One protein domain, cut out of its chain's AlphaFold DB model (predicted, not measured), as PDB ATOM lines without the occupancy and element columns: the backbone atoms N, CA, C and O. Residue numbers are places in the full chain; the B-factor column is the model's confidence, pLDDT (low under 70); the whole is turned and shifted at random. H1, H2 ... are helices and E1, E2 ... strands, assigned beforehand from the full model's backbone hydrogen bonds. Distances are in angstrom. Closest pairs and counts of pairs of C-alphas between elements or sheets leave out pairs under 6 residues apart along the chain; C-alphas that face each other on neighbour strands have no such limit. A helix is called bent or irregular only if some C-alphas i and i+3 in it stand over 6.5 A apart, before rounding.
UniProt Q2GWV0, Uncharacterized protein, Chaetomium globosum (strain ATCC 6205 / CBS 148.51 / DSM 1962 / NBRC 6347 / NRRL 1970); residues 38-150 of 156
ATOM      1  N   PHE A  38     -46.133 -17.723  48.639       84.31
ATOM      2  CA  PHE A  38     -44.768 -17.268  48.892       84.31
ATOM      3  C   PHE A  38     -44.595 -15.794  48.532       84.31
ATOM      4  O   PHE A  38     -45.075 -15.341  47.495       84.31
ATOM      5  N   PHE A  39     -43.854 -15.050  49.354       83.00
ATOM      6  CA  PHE A  39     -43.549 -13.632  49.129       83.00
ATOM      7  C   PHE A  39     -42.049 -13.417  49.162       83.00
ATOM      8  O   PHE A  39     -41.421 -13.623  50.200       83.00
ATOM      9  N   GLY A  40     -41.471 -13.052  48.017       78.88
ATOM     10  CA  GLY A  40     -40.034 -12.849  47.852       78.88
ATOM     11  C   GLY A  40     -39.201 -13.985  48.442       78.88
ATOM     12  O   GLY A  40     -38.107 -13.745  48.928       78.88
ATOM     13  N   THR A  41     -39.721 -15.214  48.469       81.06
ATOM     14  CA  THR A  41     -39.025 -16.346  49.079       81.06
ATOM     15  C   THR A  41     -38.004 -16.860  48.073       81.06
ATOM     16  O   THR A  41     -38.386 -17.209  46.959       81.06
ATOM     17  N   PRO A  42     -36.704 -16.877  48.389       79.56
ATOM     18  CA  PRO A  42     -35.717 -17.398  47.460       79.56
ATOM     19  C   PRO A  42     -35.881 -18.914  47.360       79.56
ATOM     20  O   PRO A  42     -35.538 -19.631  48.280       79.56
ATOM     21  N   HIS A  43     -36.422 -19.417  46.258       79.00
ATOM     22  CA  HIS A  43     -36.546 -20.849  45.987       79.00
ATOM     23  C   HIS A  43     -35.330 -21.401  45.244       79.00
ATOM     24  O   HIS A  43     -35.028 -22.590  45.323       79.00
ATOM     25  N   ARG A  44     -34.645 -20.544  44.473       67.56
ATOM     26  CA  ARG A  44     -33.571 -20.949  43.559       67.56
ATOM     27  C   ARG A  44     -32.272 -20.188  43.817       67.56
ATOM     28  O   ARG A  44     -32.034 -19.091  43.313       67.56
ATOM     29  N   GLY A  45     -31.370 -20.871  44.504       60.06
ATOM     30  CA  GLY A  45     -29.931 -20.646  44.560       60.06
ATOM     31  C   GLY A  45     -29.302 -22.011  44.824       60.06
ATOM     32  O   GLY A  45     -29.879 -22.800  45.551       60.06
ATOM     33  N   SER A  46     -28.201 -22.371  44.183       49.94
ATOM     34  CA  SER A  46     -27.528 -23.660  44.446       49.94
ATOM     35  C   SER A  46     -26.154 -23.467  45.076       49.94
ATOM     36  O   SER A  46     -25.515 -24.422  45.486       49.94
ATOM     37  N   GLU A  47     -25.687 -22.221  45.147       58.88
ATOM     38  CA  GLU A  47     -24.391 -21.880  45.713       58.88
ATOM     39  C   GLU A  47     -24.612 -21.368  47.135       58.88
ATOM     40  O   GLU A  47     -25.299 -20.357  47.316       58.88
ATOM     41  N   ALA A  48     -24.019 -22.024  48.134       56.22
ATOM     42  CA  ALA A  48     -24.133 -21.639  49.543       56.22
ATOM     43  C   ALA A  48     -23.804 -20.150  49.773       56.22
ATOM     44  O   ALA A  48     -24.527 -19.445  50.472       56.22
ATOM     45  N   ALA A  49     -22.789 -19.618  49.077       58.47
ATOM     46  CA  ALA A  49     -22.428 -18.198  49.130       58.47
ATOM     47  C   ALA A  49     -23.530 -17.264  48.586       58.47
ATOM     48  O   ALA A  49     -23.718 -16.149  49.078       58.47
ATOM     49  N   LYS A  50     -24.284 -17.714  47.576       65.31
ATOM     50  CA  LYS A  50     -25.415 -16.966  47.012       65.31
ATOM     51  C   LYS A  50     -26.605 -16.996  47.971       65.31
ATOM     52  O   LYS A  50     -27.223 -15.957  48.182       65.31
ATOM     53  N   TRP A  51     -26.870 -18.139  48.597       70.12
ATOM     54  CA  TRP A  51     -27.880 -18.266  49.649       70.12
ATOM     55  C   TRP A  51     -27.589 -17.385  50.854       70.12
ATOM     56  O   TRP A  51     -28.460 -16.618  51.253       70.12
ATOM     57  N   ALA A  52     -26.356 -17.415  51.361       70.06
ATOM     58  CA  ALA A  52     -25.910 -16.554  52.448       70.06
ATOM     59  C   ALA A  52     -26.177 -15.076  52.136       70.06
ATOM     60  O   ALA A  52     -26.810 -14.374  52.922       70.06
ATOM     61  N   SER A  53     -25.770 -14.609  50.950       74.50
ATOM     62  CA  SER A  53     -25.988 -13.215  50.548       74.50
ATOM     63  C   SER A  53     -27.471 -12.829  50.493       74.50
ATOM     64  O   SER A  53     -27.849 -11.802  51.049       74.50
ATOM     65  N   ILE A  54     -28.325 -13.683  49.920       75.44
ATOM     66  CA  ILE A  54     -29.764 -13.415  49.814       75.44
ATOM     67  C   ILE A  54     -30.410 -13.396  51.199       75.44
ATOM     68  O   ILE A  54     -31.165 -12.485  51.521       75.44
ATOM     69  N   VAL A  55     -30.082 -14.368  52.048       75.31
ATOM     70  CA  VAL A  55     -30.546 -14.428  53.437       75.31
ATOM     71  C   VAL A  55     -30.133 -13.180  54.211       75.31
ATOM     72  O   VAL A  55     -30.941 -12.624  54.951       75.31
ATOM     73  N   ALA A  56     -28.890 -12.724  54.042       76.75
ATOM     74  CA  ALA A  56     -28.389 -11.516  54.688       76.75
ATOM     75  C   ALA A  56     -29.191 -10.281  54.281       76.75
ATOM     76  O   ALA A  56     -29.490  -9.434  55.125       76.75
ATOM     77  N   ASP A  57     -29.510 -10.179  52.993       77.62
ATOM     78  CA  ASP A  57     -30.238  -9.055  52.426       77.62
ATOM     79  C   ASP A  57     -31.713  -9.091  52.858       77.62
ATOM     80  O   ASP A  57     -32.230  -8.066  53.298       77.62
ATOM     81  N   VAL A  58     -32.357 -10.268  52.865       78.06
ATOM     82  CA  VAL A  58     -33.712 -10.477  53.417       78.06
ATOM     83  C   VAL A  58     -33.750 -10.103  54.894       78.06
ATOM     84  O   VAL A  58     -34.594  -9.314  55.322       78.06
ATOM     85  N   ALA A  59     -32.800 -10.617  55.678       76.25
ATOM     86  CA  ALA A  59     -32.687 -10.304  57.093       76.25
ATOM     87  C   ALA A  59     -32.518  -8.801  57.305       76.25
ATOM     88  O   ALA A  59     -33.205  -8.247  58.147       76.25
ATOM     89  N   SER A  60     -31.669  -8.135  56.520       76.12
ATOM     90  CA  SER A  60     -31.420  -6.693  56.643       76.12
ATOM     91  C   SER A  60     -32.607  -5.834  56.189       76.12
ATOM     92  O   SER A  60     -32.761  -4.715  56.677       76.12
ATOM     93  N   ALA A  61     -33.424  -6.326  55.256       75.38
ATOM     94  CA  ALA A  61     -34.621  -5.641  54.778       75.38
ATOM     95  C   ALA A  61     -35.776  -5.736  55.791       75.38
ATOM     96  O   ALA A  61     -36.426  -4.734  56.084       75.38
ATOM     97  N   VAL A  62     -35.997  -6.919  56.374       72.50
ATOM     98  CA  VAL A  62     -37.149  -7.197  57.253       72.50
ATOM     99  C   VAL A  62     -36.829  -6.951  58.727       72.50
ATOM    100  O   VAL A  62     -37.616  -6.367  59.475       72.50
ATOM    101  N   LEU A  63     -35.665  -7.412  59.175       66.25
ATOM    102  CA  LEU A  63     -35.203  -7.289  60.546       66.25
ATOM    103  C   LEU A  63     -34.230  -6.117  60.557       66.25
ATOM    104  O   LEU A  63     -33.140  -6.188  60.010       66.25
ATOM    105  N   ASN A  64     -34.595  -5.016  61.200       60.06
ATOM    106  CA  ASN A  64     -33.742  -3.829  61.317       60.06
ATOM    107  C   ASN A  64     -32.513  -4.080  62.246       60.06
ATOM    108  O   ASN A  64     -32.261  -3.318  63.181       60.06
ATOM    109  N   ARG A  65     -31.802  -5.212  62.082       52.16
ATOM    110  CA  ARG A  65     -30.708  -5.743  62.909       52.16
ATOM    111  C   ARG A  65     -29.637  -6.455  62.064       52.16
ATOM    112  O   ARG A  65     -29.955  -7.067  61.049       52.16
ATOM    113  N   PRO A  66     -28.361  -6.423  62.491       52.66
ATOM    114  CA  PRO A  66     -27.263  -6.946  61.689       52.66
ATOM    115  C   PRO A  66     -27.130  -8.479  61.723       52.66
ATOM    116  O   PRO A  66     -26.913  -9.085  62.769       52.66
ATOM    117  N   LYS A  67     -27.163  -9.039  60.511       56.31
ATOM    118  CA  LYS A  67     -26.413 -10.155  59.905       56.31
ATOM    119  C   LYS A  67     -26.088 -11.446  60.686       56.31
ATOM    120  O   LYS A  67     -26.323 -12.491  60.112       56.31
ATOM    121  N   SER A  68     -25.543 -11.477  61.903       56.78
ATOM    122  CA  SER A  68     -24.680 -12.629  62.267       56.78
ATOM    123  C   SER A  68     -25.380 -13.966  62.556       56.78
ATOM    124  O   SER A  68     -25.019 -14.967  61.954       56.78
ATOM    125  N   GLN A  69     -26.374 -14.016  63.446       56.44
ATOM    126  CA  GLN A  69     -26.885 -15.310  63.939       56.44
ATOM    127  C   GLN A  69     -27.762 -16.053  62.924       56.44
ATOM    128  O   GLN A  69     -27.747 -17.278  62.876       56.44
ATOM    129  N   LEU A  70     -28.523 -15.316  62.110       57.44
ATOM    130  CA  LEU A  70     -29.387 -15.905  61.088       57.44
ATOM    131  C   LEU A  70     -28.572 -16.382  59.877       57.44
ATOM    132  O   LEU A  70     -28.836 -17.461  59.363       57.44
ATOM    133  N   LEU A  71     -27.553 -15.618  59.467       58.38
ATOM    134  CA  LEU A  71     -26.604 -16.049  58.437       58.38
ATOM    135  C   LEU A  71     -25.833 -17.291  58.870       58.38
ATOM    136  O   LEU A  71     -25.785 -18.245  58.113       58.38
ATOM    137  N   GLU A  72     -25.274 -17.300  60.082       59.50
ATOM    138  CA  GLU A  72     -24.469 -18.424  60.573       59.50
ATOM    139  C   GLU A  72     -25.304 -19.709  60.668       59.50
ATOM    140  O   GLU A  72     -24.855 -20.777  60.251       59.50
ATOM    141  N   ALA A  73     -26.559 -19.605  61.121       58.19
ATOM    142  CA  ALA A  73     -27.486 -20.732  61.156       58.19
ATOM    143  C   ALA A  73     -27.892 -21.225  59.756       58.19
ATOM    144  O   ALA A  73     -28.086 -22.422  59.569       58.19
ATOM    145  N   LEU A  74     -28.035 -20.335  58.774       56.22
ATOM    146  CA  LEU A  74     -28.458 -20.713  57.420       56.22
ATOM    147  C   LEU A  74     -27.284 -21.158  56.535       56.22
ATOM    148  O   LEU A  74     -27.474 -22.013  55.679       56.22
ATOM    149  N   GLU A  75     -26.069 -20.655  56.771       57.81
ATOM    150  CA  GLU A  75     -24.832 -21.148  56.149       57.81
ATOM    151  C   GLU A  75     -24.491 -22.555  56.647       57.81
ATOM    152  O   GLU A  75     -24.250 -23.448  55.834       57.81
ATOM    153  N   THR A  76     -24.535 -22.768  57.969       55.78
ATOM    154  CA  THR A  76     -24.206 -24.061  58.597       55.78
ATOM    155  C   THR A  76     -25.138 -25.181  58.136       55.78
ATOM    156  O   THR A  76     -24.695 -26.316  58.007       55.78
ATOM    157  N   ASN A  77     -26.402 -24.856  57.846       55.94
ATOM    158  CA  ASN A  77     -27.431 -25.825  57.458       55.94
ATOM    159  C   ASN A  77     -27.826 -25.699  55.970       55.94
ATOM    160  O   ASN A  77     -28.919 -26.101  55.583       55.94
ATOM    161  N   SER A  78     -26.988 -25.084  55.127       59.12
ATOM    162  CA  SER A  78     -27.323 -24.828  53.713       59.12
ATOM    163  C   SER A  78     -27.500 -26.106  52.879       59.12
ATOM    164  O   SER A  78     -28.330 -26.126  51.965       59.12
ATOM    165  N   ASP A  79     -26.793 -27.177  53.239       56.88
ATOM    166  CA  ASP A  79     -26.987 -28.513  52.669       56.88
ATOM    167  C   ASP A  79     -28.351 -29.095  53.091       56.88
ATOM    168  O   ASP A  79     -29.125 -29.511  52.229       56.88
ATOM    169  N   ASP A  80     -28.717 -28.992  54.375       57.00
ATOM    170  CA  ASP A  80     -30.023 -29.437  54.892       57.00
ATOM    171  C   ASP A  80     -31.193 -28.667  54.247       57.00
ATOM    172  O   ASP A  80     -32.245 -29.227  53.951       57.00
ATOM    173  N   LEU A  81     -31.031 -27.364  53.993       59.53
ATOM    174  CA  LEU A  81     -32.043 -26.543  53.313       59.53
ATOM    175  C   LEU A  81     -32.197 -26.911  51.835       59.53
ATOM    176  O   LEU A  81     -33.292 -26.790  51.279       59.53
ATOM    177  N   THR A  82     -31.109 -27.354  51.205       60.44
ATOM    178  CA  THR A  82     -31.134 -27.867  49.834       60.44
ATOM    179  C   THR A  82     -31.868 -29.203  49.791       60.44
ATOM    180  O   THR A  82     -32.769 -29.360  48.970       60.44
ATOM    181  N   GLU A  83     -31.583 -30.104  50.732       57.72
ATOM    182  CA  GLU A  83     -32.281 -31.387  50.892       57.72
ATOM    183  C   GLU A  83     -33.784 -31.184  51.152       57.72
ATOM    184  O   GLU A  83     -34.617 -31.760  50.458       57.72
ATOM    185  N   ILE A  84     -34.158 -30.258  52.046       63.12
ATOM    186  CA  ILE A  84     -35.564 -29.890  52.295       63.12
ATOM    187  C   ILE A  84     -36.246 -29.356  51.024       63.12
ATOM    188  O   ILE A  84     -37.422 -29.637  50.780       63.12
ATOM    189  N   SER A  85     -35.535 -28.573  50.207       63.69
ATOM    190  CA  SER A  85     -36.059 -28.044  48.940       63.69
ATOM    191  C   SER A  85     -36.273 -29.153  47.900       63.69
ATOM    192  O   SER A  85     -37.298 -29.178  47.210       63.69
ATOM    193  N   GLU A  86     -35.344 -30.108  47.816       64.62
ATOM    194  CA  GLU A  86     -35.459 -31.288  46.953       64.62
ATOM    195  C   GLU A  86     -36.620 -32.196  47.387       64.62
ATOM    196  O   GLU A  86     -37.430 -32.597  46.544       64.62
ATOM    197  N   ASP A  87     -36.780 -32.417  48.692       66.19
ATOM    198  CA  ASP A  87     -37.882 -33.182  49.289       66.19
ATOM    199  C   ASP A  87     -39.247 -32.503  49.112       66.19
ATOM    200  O   ASP A  87     -40.283 -33.171  48.994       66.19
ATOM    201  N   PHE A  88     -39.276 -31.170  49.049       69.69
ATOM    202  CA  PHE A  88     -40.504 -30.419  48.797       69.69
ATOM    203  C   PHE A  88     -40.984 -30.552  47.346       69.69
ATOM    204  O   PHE A  88     -42.190 -30.553  47.096       69.69
ATOM    205  N   SER A  89     -40.079 -30.724  46.378       68.94
ATOM    206  CA  SER A  89     -40.413 -30.805  44.947       68.94
ATOM    207  C   SER A  89     -41.513 -31.835  44.601       68.94
ATOM    208  O   SER A  89     -42.490 -31.460  43.939       68.94
ATOM    209  N   PRO A  90     -41.464 -33.101  45.068       70.25
ATOM    210  CA  PRO A  90     -42.544 -34.063  44.828       70.25
ATOM    211  C   PRO A  90     -43.852 -33.712  45.562       70.25
ATOM    212  O   PRO A  90     -44.940 -34.023  45.061       70.25
ATOM    213  N   LEU A  91     -43.776 -33.048  46.720       74.06
ATOM    214  CA  LEU A  91     -44.941 -32.623  47.505       74.06
ATOM    215  C   LEU A  91     -45.629 -31.391  46.915       74.06
ATOM    216  O   LEU A  91     -46.848 -31.272  47.031       74.06
ATOM    217  N   ALA A  92     -44.883 -30.525  46.230       75.25
ATOM    218  CA  ALA A  92     -45.378 -29.277  45.663       75.25
ATOM    219  C   ALA A  92     -46.588 -29.481  44.735       75.25
ATOM    220  O   ALA A  92     -47.453 -28.618  44.660       75.25
ATOM    221  N   SER A  93     -46.696 -30.640  44.073       76.25
ATOM    222  CA  SER A  93     -47.833 -31.021  43.212       76.25
ATOM    223  C   SER A  93     -49.192 -31.119  43.927       76.25
ATOM    224  O   SER A  93     -50.241 -31.107  43.273       76.25
ATOM    225  N   ARG A  94     -49.176 -31.219  45.263       77.25
ATOM    226  CA  ARG A  94     -50.362 -31.261  46.132       77.25
ATOM    227  C   ARG A  94     -50.880 -29.877  46.512       77.25
ATOM    228  O   ARG A  94     -51.939 -29.798  47.126       77.25
ATOM    229  N   TYR A  95     -50.146 -28.824  46.162       76.94
ATOM    230  CA  TYR A  95     -50.474 -27.454  46.521       76.94
ATOM    231  C   TYR A  95     -50.839 -26.636  45.288       76.94
ATOM    232  O   TYR A  95     -50.244 -26.819  44.226       76.94
ATOM    233  N   ALA A  96     -51.790 -25.718  45.428       79.75
ATOM    234  CA  ALA A  96     -51.953 -24.605  44.504       79.75
ATOM    235  C   ALA A  96     -50.988 -23.510  44.970       79.75
ATOM    236  O   ALA A  96     -51.060 -23.046  46.107       79.75
ATOM    237  N   ILE A  97     -50.009 -23.168  44.133       80.75
ATOM    238  CA  ILE A  97     -48.874 -22.344  44.554       80.75
ATOM    239  C   ILE A  97     -48.988 -20.964  43.926       80.75
ATOM    240  O   ILE A  97     -49.095 -20.848  42.708       80.75
ATOM    241  N   ALA A  98     -48.886 -19.923  44.748       83.06
ATOM    242  CA  ALA A  98     -48.769 -18.545  44.289       83.06
ATOM    243  C   ALA A  98     -47.468 -17.913  44.800       83.06
ATOM    244  O   ALA A  98     -47.250 -17.807  46.007       83.06
ATOM    245  N   SER A  99     -46.626 -17.441  43.884       85.69
ATOM    246  CA  SER A  99     -45.333 -16.827  44.194       85.69
ATOM    247  C   SER A  99     -45.327 -15.351  43.820       85.69
ATOM    248  O   SER A  99     -45.443 -14.965  42.651       85.69
ATOM    249  N   PHE A 100     -45.169 -14.504  44.827       87.94
ATOM    250  CA  PHE A 100     -45.101 -13.059  44.695       87.94
ATOM    251  C   PHE A 100     -43.647 -12.596  44.726       87.94
ATOM    252  O   PHE A 100     -42.880 -12.998  45.600       87.94
ATOM    253  N   TYR A 101     -43.260 -11.724  43.798       88.38
ATOM    254  CA  TYR A 101     -41.913 -11.157  43.745       88.38
ATOM    255  C   TYR A 101     -41.938  -9.630  43.678       88.38
ATOM    256  O   TYR A 101     -42.819  -9.023  43.062       88.38
ATOM    257  N   GLU A 102     -40.943  -9.023  44.315       88.00
ATOM    258  CA  GLU A 102     -40.735  -7.577  44.347       88.00
ATOM    259  C   GLU A 102     -40.215  -7.046  42.998       88.00
ATOM    260  O   GLU A 102     -39.526  -7.745  42.244       88.00
ATOM    261  N   SER A 103     -40.544  -5.790  42.689       86.19
ATOM    262  CA  SER A 103     -40.112  -5.120  41.456       86.19
ATOM    263  C   SER A 103     -39.091  -4.011  41.684       86.19
ATOM    264  O   SER A 103     -38.418  -3.605  40.735       86.19
ATOM    265  N   ASN A 104     -38.990  -3.493  42.911       89.56
ATOM    266  CA  ASN A 104     -38.217  -2.294  43.204       89.56
ATOM    267  C   ASN A 104     -36.945  -2.618  43.978       89.56
ATOM    268  O   ASN A 104     -36.857  -3.575  44.739       89.56
ATOM    269  N   VAL A 105     -35.951  -1.760  43.792       89.12
ATOM    270  CA  VAL A 105     -34.719  -1.785  44.572       89.12
ATOM    271  C   VAL A 105     -35.009  -1.342  46.002       89.12
ATOM    272  O   VAL A 105     -35.580  -0.270  46.213       89.12
ATOM    273  N   HIS A 106     -34.540  -2.117  46.978       89.12
ATOM    274  CA  HIS A 106     -34.623  -1.743  48.380       89.12
ATOM    275  C   HIS A 106     -33.717  -0.544  48.665       89.12
ATOM    276  O   HIS A 106     -32.497  -0.589  48.464       89.12
ATOM    277  N   ARG A 107     -34.304   0.541  49.178       83.44
ATOM    278  CA  ARG A 107     -33.622   1.839  49.334       83.44
ATOM    279  C   ARG A 107     -32.348   1.773  50.184       83.44
ATOM    280  O   ARG A 107     -31.415   2.527  49.925       83.44
ATOM    281  N   GLY A 108     -32.311   0.895  51.187       83.69
ATOM    282  CA  GLY A 108     -31.153   0.722  52.071       83.69
ATOM    283  C   GLY A 108     -30.047  -0.183  51.515       83.69
ATOM    284  O   GLY A 108     -28.911  -0.079  51.964       83.69
ATOM    285  N   LEU A 109     -30.365  -1.052  50.550       82.38
ATOM    286  CA  LEU A 109     -29.432  -2.057  50.017       82.38
ATOM    287  C   LEU A 109     -28.963  -1.732  48.593       82.38
ATOM    288  O   LEU A 109     -27.917  -2.209  48.166       82.38
ATOM    289  N   GLY A 110     -29.698  -0.892  47.857       86.75
ATOM    290  CA  GLY A 110     -29.343  -0.505  46.489       86.75
ATOM    291  C   GLY A 110     -29.534  -1.621  45.457       86.75
ATOM    292  O   GLY A 110     -29.202  -1.434  44.287       86.75
ATOM    293  N   THR A 111     -30.107  -2.753  45.864       86.88
ATOM    294  CA  THR A 111     -30.427  -3.908  45.022       86.88
ATOM    295  C   THR A 111     -31.867  -4.371  45.249       86.88
ATOM    296  O   THR A 111     -32.520  -3.987  46.221       86.88
ATOM    297  N   VAL A 112     -32.376  -5.193  44.330       87.94
ATOM    298  CA  VAL A 112     -33.552  -6.031  44.596       87.94
ATOM    299  C   VAL A 112     -33.105  -7.162  45.521       87.94
ATOM    300  O   VAL A 112     -32.126  -7.837  45.195       87.94
ATOM    301  N   VAL A 113     -33.793  -7.356  46.647       87.75
ATOM    302  CA  VAL A 113     -33.358  -8.286  47.706       87.75
ATOM    303  C   VAL A 113     -33.466  -9.732  47.231       87.75
ATOM    304  O   VAL A 113     -32.504 -10.495  47.301       87.75
ATOM    305  N   VAL A 114     -34.613 -10.093  46.658       87.25
ATOM    306  CA  VAL A 114     -34.862 -11.396  46.047       87.25
ATOM    307  C   VAL A 114     -35.333 -11.200  44.617       87.25
ATOM    308  O   VAL A 114     -36.489 -10.904  44.325       87.25
ATOM    309  N   GLY A 115     -34.403 -11.389  43.682       86.81
ATOM    310  CA  GLY A 115     -34.708 -11.293  42.261       86.81
ATOM    311  C   GLY A 115     -35.731 -12.340  41.811       86.81
ATOM    312  O   GLY A 115     -35.730 -13.476  42.285       86.81
ATOM    313  N   LYS A 116     -36.540 -11.987  40.806       88.38
ATOM    314  CA  LYS A 116     -37.599 -12.832  40.224       88.38
ATOM    315  C   LYS A 116     -37.194 -14.294  39.981       88.38
ATOM    316  O   LYS A 116     -37.955 -15.196  40.288       88.38
ATOM    317  N   ALA A 117     -36.011 -14.534  39.414       85.19
ATOM    318  CA  ALA A 117     -35.555 -15.893  39.104       85.19
ATOM    319  C   ALA A 117     -35.268 -16.741  40.357       85.19
ATOM    320  O   ALA A 117     -35.317 -17.963  40.278       85.19
ATOM    321  N   SER A 118     -34.955 -16.090  41.482       84.44
ATOM    322  CA  SER A 118     -34.840 -16.733  42.791       84.44
ATOM    323  C   SER A 118     -36.227 -16.976  43.387       84.44
ATOM    324  O   SER A 118     -36.482 -18.059  43.893       84.44
ATOM    325  N   ALA A 119     -37.139 -16.008  43.254       85.75
ATOM    326  CA  ALA A 119     -38.489 -16.042  43.821       85.75
ATOM    327  C   ALA A 119     -39.510 -16.935  43.087       85.75
ATOM    328  O   ALA A 119     -40.668 -16.969  43.483       85.75
ATOM    329  N   ILE A 120     -39.119 -17.626  42.011       86.25
ATOM    330  CA  ILE A 120     -40.016 -18.470  41.207       86.25
ATOM    331  C   ILE A 120     -39.453 -19.888  41.149       86.25
ATOM    332  O   ILE A 120     -38.312 -20.085  40.714       86.25
ATOM    333  N   MET A 121     -40.260 -20.877  41.535       82.31
ATOM    334  CA  MET A 121     -39.891 -22.300  41.498       82.31
ATOM    335  C   MET A 121     -39.908 -22.883  40.079       82.31
ATOM    336  O   MET A 121     -39.206 -23.855  39.809       82.31
ATOM    337  N   ALA A 122     -40.636 -22.246  39.159       84.12
ATOM    338  CA  ALA A 122     -40.872 -22.674  37.783       84.12
ATOM    339  C   ALA A 122     -41.633 -24.007  37.697       84.12
ATOM    340  O   ALA A 122     -41.352 -24.842  36.833       84.12
ATOM    341  N   LEU A 123     -42.607 -24.193  38.591       83.31
ATOM    342  CA  LEU A 123     -43.496 -25.353  38.576       83.31
ATOM    343  C   LEU A 123     -44.675 -25.119  37.612       83.31
ATOM    344  O   LEU A 123     -45.138 -23.987  37.481       83.31
ATOM    345  N   PRO A 124     -45.207 -26.161  36.943       80.19
ATOM    346  CA  PRO A 124     -46.304 -26.003  35.979       80.19
ATOM    347  C   PRO A 124     -47.599 -25.414  36.555       80.19
ATOM    348  O   PRO A 124     -48.396 -24.853  35.809       80.19
ATOM    349  N   HIS A 125     -47.818 -25.572  37.860       78.75
ATOM    350  CA  HIS A 125     -49.009 -25.142  38.598       78.75
ATOM    351  C   HIS A 125     -48.730 -23.973  39.560       78.75
ATOM    352  O   HIS A 125     -49.520 -23.717  40.463       78.75
ATOM    353  N   GLU A 126     -47.597 -23.288  39.388       83.12
ATOM    354  CA  GLU A 126     -47.255 -22.068  40.122       83.12
ATOM    355  C   GLU A 126     -47.785 -20.836  39.379       83.12
ATOM    356  O   GLU A 126     -47.400 -20.552  38.240       83.12
ATOM    357  N   GLU A 127     -48.635 -20.060  40.041       83.56
ATOM    358  CA  GLU A 127     -49.015 -18.727  39.590       83.56
ATOM    359  C   GLU A 127     -48.008 -17.695  40.105       83.56
ATOM    360  O   GLU A 127     -47.615 -17.714  41.269       83.56
ATOM    361  N   THR A 128     -47.574 -16.769  39.247       83.19
ATOM    362  CA  THR A 128     -46.552 -15.776  39.625       83.19
ATOM    363  C   THR A 128     -47.085 -14.360  39.518       83.19
ATOM    364  O   THR A 128     -47.681 -13.973  38.509       83.19
ATOM    365  N   PHE A 129     -46.813 -13.554  40.538       84.50
ATOM    366  CA  PHE A 129     -47.332 -12.200  40.644       84.50
ATOM    367  C   PHE A 129     -46.215 -11.218  40.974       84.50
ATOM    368  O   PHE A 129     -45.437 -11.412  41.900       84.50
ATOM    369  N   MET A 130     -46.156 -10.122  40.227       84.31
ATOM    370  CA  MET A 130     -45.317  -8.986  40.596       84.31
ATOM    371  C   MET A 130     -46.082  -8.099  41.584       84.31
ATOM    372  O   MET A 130     -47.264  -7.806  41.349       84.31
ATOM    373  N   LEU A 131     -45.406  -7.672  42.650       83.19
ATOM    374  CA  LEU A 131     -45.895  -6.661  43.590       83.19
ATOM    375  C   LEU A 131     -45.137  -5.352  43.401       83.19
ATOM    376  O   LEU A 131     -43.924  -5.353  43.175       83.19
ATOM    377  N   GLY A 132     -45.869  -4.240  43.476       78.62
ATOM    378  CA  GLY A 132     -45.287  -2.909  43.397       78.62
ATOM    379  C   GLY A 132     -44.660  -2.559  44.737       78.62
ATOM    380  O   GLY A 132     -45.361  -2.242  45.688       78.62
ATOM    381  N   GLY A 133     -43.335  -2.612  44.817       83.12
ATOM    382  CA  GLY A 133     -42.630  -2.389  46.076       83.12
ATOM    383  C   GLY A 133     -41.270  -3.065  46.109       83.12
ATOM    384  O   GLY A 133     -40.882  -3.762  45.168       83.12
ATOM    385  N   ASP A 134     -40.541  -2.800  47.184       87.50
ATOM    386  CA  ASP A 134     -39.338  -3.537  47.570       87.50
ATOM    387  C   ASP A 134     -39.680  -4.577  48.650       87.50
ATOM    388  O   ASP A 134     -40.812  -4.646  49.133       87.50
ATOM    389  N   HIS A 135     -38.705  -5.390  49.038       86.75
ATOM    390  CA  HIS A 135     -38.884  -6.504  49.966       86.75
ATOM    391  C   HIS A 135     -39.546  -6.130  51.302       86.75
ATOM    392  O   HIS A 135     -40.221  -6.953  51.918       86.75
ATOM    393  N   SER A 136     -39.367  -4.883  51.741       83.62
ATOM    394  CA  SER A 136     -39.893  -4.369  53.008       83.62
ATOM    395  C   SER A 136     -41.315  -3.826  52.875       83.62
ATOM    396  O   SER A 136     -42.057  -3.811  53.851       83.62
ATOM    397  N   SER A 137     -41.702  -3.388  51.675       82.38
ATOM    398  CA  SER A 137     -42.991  -2.741  51.390       82.38
ATOM    399  C   SER A 137     -43.955  -3.605  50.574       82.38
ATOM    400  O   SER A 137     -45.137  -3.283  50.495       82.38
ATOM    401  N   MET A 138     -43.506  -4.726  49.997       78.50
ATOM    402  CA  MET A 138     -44.359  -5.599  49.172       78.50
ATOM    403  C   MET A 138     -45.543  -6.203  49.945       78.50
ATOM    404  O   MET A 138     -46.560  -6.533  49.345       78.50
ATOM    405  N   PHE A 139     -45.450  -6.291  51.273       68.31
ATOM    406  CA  PHE A 139     -46.551  -6.723  52.143       68.31
ATOM    407  C   PHE A 139     -47.577  -5.617  52.435       68.31
ATOM    408  O   PHE A 139     -48.651  -5.895  52.967       68.31
ATOM    409  N   GLU A 140     -47.257  -4.369  52.094       67.69
ATOM    410  CA  GLU A 140     -48.089  -3.186  52.332       67.69
ATOM    411  C   GLU A 140     -48.801  -2.699  51.055       67.69
ATOM    412  O   GLU A 140     -49.643  -1.803  51.130       67.69
ATOM    413  N   ASP A 141     -48.490  -3.279  49.887       59.97
ATOM    414  CA  ASP A 141     -49.063  -2.885  48.593       59.97
ATOM    415  C   ASP A 141     -50.596  -3.073  48.592       59.97
ATOM    416  O   ASP A 141     -51.073  -4.196  48.683       59.97
ATOM    417  N   PRO A 142     -51.432  -2.034  48.429       50.06
ATOM    418  CA  PRO A 142     -52.888  -2.193  48.376       50.06
ATOM    419  C   PRO A 142     -53.382  -3.129  47.254       50.06
ATOM    420  O   PRO A 142     -54.460  -3.717  47.371       50.06
ATOM    421  N   ALA A 143     -52.604  -3.314  46.178       51.94
ATOM    422  CA  ALA A 143     -52.909  -4.285  45.123       51.94
ATOM    423  C   ALA A 143     -52.804  -5.746  45.609       51.94
ATOM    424  O   ALA A 143     -53.485  -6.616  45.060       51.94
ATOM    425  N   PHE A 144     -52.015  -6.011  46.659       55.19
ATOM    426  CA  PHE A 144     -51.948  -7.293  47.374       55.19
ATOM    427  C   PHE A 144     -53.320  -7.681  47.944       55.19
ATOM    428  O   PHE A 144     -53.790  -8.798  47.724       55.19
ATOM    429  N   MET A 145     -54.008  -6.734  48.592       48.78
ATOM    430  CA  MET A 145     -55.330  -6.963  49.191       48.78
ATOM    431  C   MET A 145     -56.403  -7.276  48.142       48.78
ATOM    432  O   MET A 145     -57.273  -8.104  48.391       48.78
ATOM    433  N   MET A 146     -56.341  -6.671  46.949       45.28
ATOM    434  CA  MET A 146     -57.296  -6.986  45.875       45.28
ATOM    435  C   MET A 146     -57.027  -8.341  45.210       45.28
ATOM    436  O   MET A 146     -57.978  -8.978  44.770       45.28
ATOM    437  N   LYS A 147     -55.768  -8.797  45.136       49.56
ATOM    438  CA  LYS A 147     -55.417 -10.091  44.523       49.56
ATOM    439  C   LYS A 147     -55.663 -11.281  45.450       49.56
ATOM    440  O   LYS A 147     -56.079 -12.318  44.961       49.56
ATOM    441  N   LEU A 148     -55.484 -11.130  46.767       47.94
ATOM    442  CA  LEU A 148     -55.780 -12.196  47.739       47.94
ATOM    443  C   LEU A 148     -57.296 -12.434  47.911       47.94
ATOM    444  O   LEU A 148     -57.721 -13.533  48.253       47.94
ATOM    445  N   VAL A 149     -58.122 -11.412  47.647       42.41
ATOM    446  CA  VAL A 149     -59.599 -11.490  47.668       42.41
ATOM    447  C   VAL A 149     -60.176 -12.100  46.380       42.41
ATOM    448  O   VAL A 149     -61.368 -12.395  46.321       42.41
ATOM    449  N   ILE A 150     -59.347 -12.344  45.363       38.25
ATOM    450  CA  ILE A 150     -59.704 -13.168  44.206       38.25
ATOM    451  C   ILE A 150     -59.070 -14.539  44.459       38.25
ATOM    452  O   ILE A 150     -57.947 -14.773  44.012       38.25
TER     453      ILE A 150
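This is residues 38 to 150 of the 156 residues of an uncharacterized protein of Chaetomium globosum (strain ATCC 6205 / CBS 148.51 / DSM 1962 / NBRC 6347 / NRRL 1970) (UniProt Q2GWV0). The model is a flat slab with a helical hairpin of H1 and H2 at one end and a pair of parallel strands, E1 and E2, toward the other, joined along one side by the long helix H3. The loop of residues 103 to 125 fills space between H1 and the strands, and the small helix H4 lies beyond the strands at the far end. The printed part has 113 residues, with four named helices and two named strands in the order H1, H2, H3, E1, E2, H4; the sheet is E1 beside E2, parallel, and the class is mixed, helices and strands. The whole is compact, with a radius of gyration of the C-alphas of 14.5 A, and spans 40 by 37 by 18 A.

H1, residues 48 to 62, begins at C-alpha 48 (-24.133, -21.639, 49.543) and is 20.9 A long. H2 covers residues 68 to 76. H3, residues 78 to 92, is 20.3 A long and only just irregular: C-alphas 87 and 90 are 6.51 A apart. E1, residues 95 to 102, is 22.2 A long, and E2, residues 126 to 131, is 15.9 A long and ends at C-alpha 131 (-45.895, -6.661, 43.590). H4, residues 142 to 148, ends at C-alpha 148 (-55.780, -12.196, 47.739).

H1 and H2 form a helical hairpin and touch at a shallow tilt of 30 degrees, opposite ways; their closest C-alphas, of Ala 52 and Glu 75, are 6.0 A apart. H3 is close to H1 but not clearly touching, about perpendicular at 81 degrees, with the C-alphas of Ala 48 and Ser 78 closest at 6.1 A. E1 and E2 are parallel neighbours at 25 degrees; N 99 and O 127, at 2.8 A, and N 129 and O 99, at 2.9 A, are within hydrogen-bond range. Residues 38 to 39 pair in parallel with residues 99 to 100 of E1. The closest C-alphas of E2 and H4, of Leu 131 and Phe 144, are 7.2 A apart, while E1 and H4 are apart. In H1 and H2 every O i to N i+4 pair is within hydrogen-bond range; in H3 it is 9 of 11 and in H4 2 of 3.

The C-alphas farthest apart, of Thr 76 and Ile 150, are 39.8 A from each other. The printed part has no cut. The link from E1 to E2 is long, 23 residues. The mean pLDDT of the printed part is 71.9, and residues 44 to 50, 63 to 89 and 139 to 150 are under 70.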